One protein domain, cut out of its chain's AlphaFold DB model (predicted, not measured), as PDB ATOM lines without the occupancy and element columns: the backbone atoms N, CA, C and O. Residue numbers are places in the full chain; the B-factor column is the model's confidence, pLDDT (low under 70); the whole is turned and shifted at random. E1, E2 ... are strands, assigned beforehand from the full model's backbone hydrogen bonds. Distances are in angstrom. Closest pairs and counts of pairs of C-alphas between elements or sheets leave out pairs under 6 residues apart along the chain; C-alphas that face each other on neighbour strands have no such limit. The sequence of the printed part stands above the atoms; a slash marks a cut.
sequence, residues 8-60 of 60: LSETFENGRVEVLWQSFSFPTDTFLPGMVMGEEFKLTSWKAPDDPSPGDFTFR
ATOM      1  N   LEU A   8      -6.503 -25.402  -1.116       96.81
ATOM      2  CA  LEU A   8      -6.235 -24.111  -0.498       96.81
ATOM      3  C   LEU A   8      -4.825 -24.147   0.088       96.81
ATOM      4  O   LEU A   8      -4.515 -24.987   0.937       96.81
ATOM      5  N   SER A   9      -3.979 -23.225  -0.353       96.69
ATOM      6  CA  SER A   9      -2.589 -23.142   0.082       96.69
ATOM      7  C   SER A   9      -2.162 -21.707   0.342       96.69
ATOM      8  O   SER A   9      -2.632 -20.787  -0.327       96.69
ATOM      9  N   GLU A  10      -1.213 -21.541   1.253       97.69
ATOM     10  CA  GLU A  10      -0.536 -20.279   1.527       97.69
ATOM     11  C   GLU A  10       0.900 -20.329   1.002       97.69
ATOM     12  O   GLU A  10       1.564 -21.365   1.064       97.69
ATOM     13  N   THR A  11       1.372 -19.213   0.447       97.69
ATOM     14  CA  THR A  11       2.770 -19.047   0.029       97.69
ATOM     15  C   THR A  11       3.426 -18.016   0.933       97.69
ATOM     16  O   THR A  11       3.007 -16.861   0.960       97.69
ATOM     17  N   PHE A  12       4.454 -18.432   1.663       96.56
ATOM     18  CA  PHE A  12       5.203 -17.575   2.577       96.56
ATOM     19  C   PHE A  12       6.282 -16.770   1.843       96.56
ATOM     20  O   PHE A  12       6.728 -17.141   0.758       96.56
ATOM     21  N   GLU A  13       6.770 -15.695   2.471       96.06
ATOM     22  CA  GLU A  13       7.799 -14.806   1.900       96.06
ATOM     23  C   GLU A  13       9.103 -15.530   1.524       96.06
ATOM     24  O   GLU A  13       9.793 -15.133   0.590       96.06
ATOM     25  N   ASN A  14       9.431 -16.627   2.216       96.31
ATOM     26  CA  ASN A  14      10.595 -17.465   1.911       96.31
ATOM     27  C   ASN A  14      10.362 -18.454   0.747       96.31
ATOM     28  O   ASN A  14      11.212 -19.307   0.495       96.31
ATOM     29  N   GLY A  15       9.215 -18.376   0.068       94.75
ATOM     30  CA  GLY A  15       8.833 -19.249  -1.041       94.75
ATOM     31  C   GLY A  15       8.295 -20.620  -0.623       94.75
ATOM     32  O   GLY A  15       7.979 -21.433  -1.493       94.75
ATOM     33  N   ARG A  16       8.168 -20.909   0.679       96.31
ATOM     34  CA  ARG A  16       7.502 -22.131   1.148       96.31
ATOM     35  C   ARG A  16       6.019 -22.063   0.790       96.31
ATOM     36  O   ARG A  16       5.361 -21.070   1.082       96.31
ATOM     37  N   VAL A  17       5.495 -23.144   0.221       95.94
ATOM     38  CA  VAL A  17       4.056 -23.345   0.018       95.94
ATOM     39  C   VAL A  17       3.559 -24.345   1.051       95.94
ATOM     40  O   VAL A  17       4.160 -25.406   1.229       95.94
ATOM     41  N   GLU A  18       2.473 -24.016   1.734       97.19
ATOM     42  CA  GLU A  18       1.816 -24.893   2.696       97.19
ATOM     43  C   GLU A  18       0.372 -25.138   2.285       97.19
ATOM     44  O   GLU A  18      -0.372 -24.208   1.978       97.19
ATOM     45  N   VAL A  19      -0.022 -26.410   2.260       96.06
ATOM     46  CA  VAL A  19      -1.404 -26.808   1.999       96.06
ATOM     47  C   VAL A  19      -2.182 -26.681   3.300       96.06
ATOM     48  O   VAL A  19      -1.945 -27.432   4.242       96.06
ATOM     49  N   LEU A  20      -3.115 -25.735   3.332       96.94
ATOM     50  CA  LEU A  20      -3.981 -25.490   4.482       96.94
ATOM     51  C   LEU A  20      -5.201 -26.417   4.466       96.94
ATOM     52  O   LEU A  20      -5.687 -26.830   5.516       96.94
ATOM     53  N   TRP A  21      -5.709 -26.738   3.273       96.75
ATOM     54  CA  TRP A  21      -6.876 -27.599   3.083       96.75
ATOM     55  C   TRP A  21      -6.901 -28.194   1.669       96.75
ATOM     56  O   TRP A  21      -6.394 -27.588   0.724       96.75
ATOM     57  N   GLN A  22      -7.525 -29.362   1.502       95.44
ATOM     58  CA  GLN A  22      -7.778 -29.959   0.188       95.44
ATOM     59  C   GLN A  22      -9.099 -30.738   0.153       95.44
ATOM     60  O   GLN A  22      -9.454 -31.401   1.132       95.44
ATOM     61  N   SER A  23      -9.795 -30.722  -0.987       95.00
ATOM     62  CA  SER A  23     -11.078 -31.421  -1.145       95.00
ATOM     63  C   SER A  23     -10.935 -32.937  -1.062       95.00
ATOM     64  O   SER A  23     -11.839 -33.614  -0.584       95.00
ATOM     65  N   PHE A  24      -9.781 -33.485  -1.450       94.75
ATOM     66  CA  PHE A  24      -9.537 -34.929  -1.405       94.75
ATOM     67  C   PHE A  24      -9.560 -35.526   0.012       94.75
ATOM     68  O   PHE A  24      -9.758 -36.730   0.160       94.75
ATOM     69  N   SER A  25      -9.399 -34.699   1.048       93.62
ATOM     70  CA  SER A  25      -9.540 -35.114   2.448       93.62
ATOM     71  C   SER A  25     -11.001 -35.176   2.920       93.62
ATOM     72  O   SER A  25     -11.252 -35.663   4.016       93.62
ATOM     73  N   PHE A  26     -11.956 -34.703   2.111       93.88
ATOM     74  CA  PHE A  26     -13.384 -34.624   2.435       93.88
ATOM     75  C   PHE A  26     -14.233 -35.148   1.264       93.88
ATOM     76  O   PHE A  26     -14.907 -34.366   0.588       93.88
ATOM     77  N   PRO A  27     -14.181 -36.461   0.979       94.19
ATOM     78  CA  PRO A  27     -14.987 -37.066  -0.076       94.19
ATOM     79  C   PRO A  27     -16.497 -36.861   0.126       94.19
ATOM     80  O   PRO A  27     -16.993 -36.845   1.252       94.19
ATOM     81  N   THR A  28     -17.232 -36.787  -0.988       95.62
ATOM     82  CA  THR A  28     -18.700 -36.844  -1.020       95.62
ATOM     83  C   THR A  28     -19.161 -38.259  -1.362       95.62
ATOM     84  O   THR A  28     -19.133 -39.135  -0.512       95.62
ATOM     85  N   ASP A  29     -19.544 -38.513  -2.604       96.44
ATOM     86  CA  ASP A  29     -20.108 -39.750  -3.137       96.44
ATOM     87  C   ASP A  29     -19.156 -40.457  -4.117       96.44
ATOM     88  O   ASP A  29     -19.411 -41.590  -4.519       96.44
ATOM     89  N   THR A  30     -18.046 -39.808  -4.483       95.69
ATOM     90  CA  THR A  30     -17.132 -40.254  -5.541       95.69
ATOM     91  C   THR A  30     -15.692 -40.354  -5.041       95.69
ATOM     92  O   THR A  30     -15.185 -39.447  -4.381       95.69
ATOM     93  N   PHE A  31     -15.006 -41.436  -5.410       95.38
ATOM     94  CA  PHE A  31     -13.558 -41.583  -5.248       95.38
ATOM     95  C   PHE A  31     -12.844 -41.299  -6.575       95.38
ATOM     96  O   PHE A  31     -13.137 -41.931  -7.590       95.38
ATOM     97  N   LEU A  32     -11.896 -40.364  -6.561       94.75
ATOM     98  CA  LEU A  32     -11.102 -39.965  -7.723       94.75
ATOM     99  C   LEU A  32      -9.658 -40.484  -7.618       94.75
ATOM    100  O   LEU A  32      -9.132 -40.634  -6.510       94.75
ATOM    101  N   PRO A  33      -8.971 -40.723  -8.753       94.38
ATOM    102  CA  PRO A  33      -7.554 -41.075  -8.742       94.38
ATOM    103  C   PRO A  33      -6.710 -40.052  -7.966       94.38
ATOM    104  O   PRO A  33      -6.770 -38.852  -8.224       94.38
ATOM    105  N   GLY A  34      -5.898 -40.539  -7.024       92.31
ATOM    106  CA  GLY A  34      -5.051 -39.716  -6.153       92.31
ATOM    107  C   GLY A  34      -5.644 -39.419  -4.770       92.31
ATOM    108  O   GLY A  34      -4.920 -38.920  -3.911       92.31
ATOM    109  N   MET A  35      -6.915 -39.751  -4.523       94.25
ATOM    110  CA  MET A  35      -7.475 -39.772  -3.168       94.25
ATOM    111  C   MET A  35      -6.896 -40.942  -2.358       94.25
ATOM    112  O   MET A  35      -6.514 -41.974  -2.913       94.25
ATOM    113  N   VAL A  36      -6.852 -40.793  -1.033       92.31
ATOM    114  CA  VAL A  36      -6.367 -41.829  -0.110       92.31
ATOM    115  C   VAL A  36      -7.540 -42.379   0.693       92.31
ATOM    116  O   VAL A  36      -8.238 -41.630   1.374       92.31
ATOM    117  N   MET A  37      -7.743 -43.694   0.623       88.06
ATOM    118  CA  MET A  37      -8.758 -44.411   1.397       88.06
ATOM    119  C   MET A  37      -8.179 -44.778   2.774       88.06
ATOM    120  O   MET A  37      -7.602 -45.848   2.951       88.06
ATOM    121  N   GLY A  38      -8.229 -43.823   3.707       87.81
ATOM    122  CA  GLY A  38      -7.805 -43.995   5.101       87.81
ATOM    123  C   GLY A  38      -8.929 -44.482   6.022       87.81
ATOM    124  O   GLY A  38     -10.041 -44.733   5.577       87.81
ATOM    125  N   GLU A  39      -8.652 -44.570   7.322       85.62
ATOM    126  CA  GLU A  39      -9.583 -45.115   8.329       85.62
ATOM    127  C   GLU A  39     -10.892 -44.308   8.456       85.62
ATOM    128  O   GLU A  39     -11.966 -44.871   8.633       85.62
ATOM    129  N   GLU A  40     -10.814 -42.989   8.268       84.81
ATOM    130  CA  GLU A  40     -11.967 -42.075   8.288       84.81
ATOM    131  C   GLU A  40     -12.580 -41.854   6.892       84.81
ATOM    132  O   GLU A  40     -13.436 -40.984   6.702       84.81
ATOM    133  N   PHE A  41     -12.130 -42.601   5.878       91.50
ATOM    134  CA  PHE A  41     -12.645 -42.446   4.526       91.50
ATOM    135  C   PHE A  41     -14.087 -42.947   4.446       91.50
ATOM    136  O   PHE A  41     -14.410 -44.077   4.806       91.50
ATOM    137  N   LYS A  42     -14.972 -42.092   3.936       94.88
ATOM    138  CA  LYS A  42     -16.382 -42.416   3.759       94.88
ATOM    139  C   LYS A  42     -16.906 -41.766   2.494       94.88
ATOM    140  O   LYS A  42     -16.874 -40.544   2.389       94.88
ATOM    141  N   LEU A  43     -17.486 -42.561   1.601       96.94
ATOM    142  CA  LEU A  43     -18.387 -42.039   0.577       96.94
ATOM    143  C   LEU A  43     -19.824 -42.088   1.096       96.94
ATOM    144  O   LEU A  43     -20.216 -43.058   1.744       96.94
ATOM    145  N   THR A  44     -20.612 -41.060   0.818       97.62
ATOM    146  CA  THR A  44     -22.046 -40.987   1.117       97.62
ATOM    147  C   THR A  44     -22.777 -40.632  -0.165       97.62
ATOM    148  O   THR A  44     -22.418 -39.646  -0.801       97.62
ATOM    149  N   SER A  45     -23.769 -41.432  -0.559       98.12
ATOM    150  CA  SER A  45     -24.542 -41.179  -1.775       98.12
ATOM    151  C   SER A  45     -25.261 -39.837  -1.702       98.12
ATOM    152  O   SER A  45     -25.539 -39.324  -0.618       98.12
ATOM    153  N   TRP A  46     -25.646 -39.304  -2.857       98.44
ATOM    154  CA  TRP A  46     -26.677 -38.272  -2.907       98.44
ATOM    155  C   TRP A  46     -28.024 -38.836  -2.452       98.44
ATOM    156  O   TRP A  46     -28.256 -40.053  -2.497       98.44
ATOM    157  N   LYS A  47     -28.911 -37.950  -2.005       98.44
ATOM    158  CA  LYS A  47     -30.266 -38.296  -1.576       98.44
ATOM    159  C   LYS A  47     -31.186 -38.579  -2.761       98.44
ATOM    160  O   LYS A  47     -32.020 -39.480  -2.683       98.44
ATOM    161  N   ALA A  48     -31.018 -37.837  -3.852       98.00
ATOM    162  CA  ALA A  48     -31.702 -38.046  -5.125       98.00
ATOM    163  C   ALA A  48     -30.822 -37.544  -6.289       98.00
ATOM    164  O   ALA A  48     -29.862 -36.813  -6.044       98.00
ATOM    165  N   PRO A  49     -31.117 -37.892  -7.557       97.50
ATOM    166  CA  PRO A  49     -30.332 -37.429  -8.709       97.50
ATOM    167  C   PRO A  49     -30.211 -35.900  -8.836       97.50
ATOM    168  O   PRO A  49     -29.256 -35.406  -9.427       97.50
ATOM    169  N   ASP A  50     -31.177 -35.161  -8.296       98.00
ATOM    170  CA  ASP A  50     -31.260 -33.699  -8.273       98.00
ATOM    171  C   ASP A  50     -31.032 -33.088  -6.876       98.00
ATOM    172  O   ASP A  50     -31.029 -31.864  -6.737       98.00
ATOM    173  N   ASP A  51     -30.798 -33.915  -5.849       98.06
ATOM    174  CA  ASP A  51     -30.550 -33.491  -4.468       98.06
ATOM    175  C   ASP A  51     -29.196 -34.038  -3.971       98.06
ATOM    176  O   ASP A  51     -29.126 -35.185  -3.510       98.06
ATOM    177  N   PRO A  52     -28.120 -33.224  -4.021       97.38
ATOM    178  CA  PRO A  52     -26.782 -33.630  -3.601       97.38
ATOM    179  C   PRO A  52     -26.597 -33.683  -2.080       97.38
ATOM    180  O   PRO A  52     -25.475 -33.867  -1.602       97.38
ATOM    181  N   SER A  53     -27.661 -33.495  -1.291       98.06
ATOM    182  CA  SER A  53     -27.588 -33.704   0.154       98.06
ATOM    183  C   SER A  53     -27.289 -35.176   0.497       98.06
ATOM    184  O   SER A  53     -27.521 -36.063  -0.329       98.06
ATOM    185  N   PRO A  54     -26.756 -35.465   1.701       97.94
ATOM    186  CA  PRO A  54     -26.426 -36.830   2.105       97.94
ATOM    187  C   PRO A  54     -27.636 -37.773   2.049       97.94
ATOM    188  O   PRO A  54     -28.660 -37.521   2.687       97.94
ATOM    189  N   GLY A  55     -27.493 -38.862   1.299       97.94
ATOM    190  CA  GLY A  55     -28.458 -39.951   1.202       97.94
ATOM    191  C   GLY A  55     -28.192 -41.084   2.192       97.94
ATOM    192  O   GLY A  55     -27.353 -40.990   3.090       97.94
ATOM    193  N   ASP A  56     -28.917 -42.184   2.001       98.12
ATOM    194  CA  ASP A  56     -28.968 -43.287   2.966       98.12
ATOM    195  C   ASP A  56     -27.832 -44.312   2.808       98.12
ATOM    196  O   ASP A  56     -27.635 -45.163   3.679       98.12
ATOM    197  N   PHE A  57     -27.064 -44.252   1.714       97.69
ATOM    198  CA  PHE A  57     -26.023 -45.234   1.415       97.69
ATOM    199  C   PHE A  57     -24.631 -44.680   1.679       97.69
ATOM    200  O   PHE A  57     -24.293 -43.565   1.281       97.69
ATOM    201  N   THR A  58     -23.794 -45.494   2.322       96.69
ATOM    202  CA  THR A  58     -22.417 -45.121   2.642       96.69
ATOM    203  C   THR A  58     -21.453 -46.264   2.363       96.69
ATOM    204  O   THR A  58     -21.759 -47.405   2.704       96.69
ATOM    205  N   PHE A  59     -20.282 -45.949   1.817       94.62
ATOM    206  CA  PHE A  59     -19.162 -46.875   1.644       94.62
ATOM    207  C   PHE A  59     -18.019 -46.448   2.571       94.62
ATOM    208  O   PHE A  59     -17.665 -45.267   2.584       94.62
ATOM    209  N   ARG A  60     -17.494 -47.385   3.362       89.75
ATOM    210  CA  ARG A  60     -16.416 -47.199   4.341       89.75
ATOM    211  C   ARG A  60     -15.472 -48.385   4.268       89.75
ATOM    212  O   ARG A  60     -16.007 -49.508   4.115       89.75
TER     213      ARG A  60
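This is residues 8 to 60 of the 60 residues of the protein "Bulb-type lectin domain-containing protein" of Punica granatum (UniProt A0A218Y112). Two antiparallel strand hairpins sit at opposite ends of an elongated shape, E3 with E4 at one end and E1 with E2 at the other, and a long looping stretch with no named element, residues 23 to 42, fills the middle between them. The two hairpins are separate two-stranded sheets with no contact between their strands. The printed part has 53 residues with no named helix and four named strands, E1, E2, E3 and E4 along the chain; the class is all strand, though under half of the residues, 25 of 53, are in named elements. The whole is only just extended, close to loose, with a radius of gyration of the C-alphas of 15.2 A and spans of 47 by 25 by 17 A.

E4, residues 51 to 59, is the longest strand, 18.6 A from first to last C-alpha, and ends at C-alpha 59 (-19.162, -46.875, 1.644). E3, residues 43 to 48, measures 15.0 A. E2, residues 17 to 22, measures 13.6 A. E1, residues 8 to 11, measures 10.3 A and begins at C-alpha 8 (-6.235, -24.111, -0.498).

E3 and E4 form a hairpin, antiparallel at 138 degrees between their directions, and E4 bends by 78 degrees at residue 56. N 55 and O 45 are 2.8 A apart and N 43 and O 59 are 2.9 A apart, both within hydrogen-bond range. E1 and E2 form the other hairpin, antiparallel at 169 degrees, with N 10 and O 18 within hydrogen-bond range at 2.9 A. E2 and E3 are apart, as are E1 and E3, E1 and E4, and E2 and E4.

The C-alphas of Asn 14 and Ala 48, the two farthest apart, are 47.6 A from each other. The link from E2 to E3 is long, with 20 residues; the links E1 to E2 and E3 to E4 are tight. The printed part has no cut and ends at Arg 60, the chain's last residue. Its mean pLDDT is 95.3, and no printed residue is under 70.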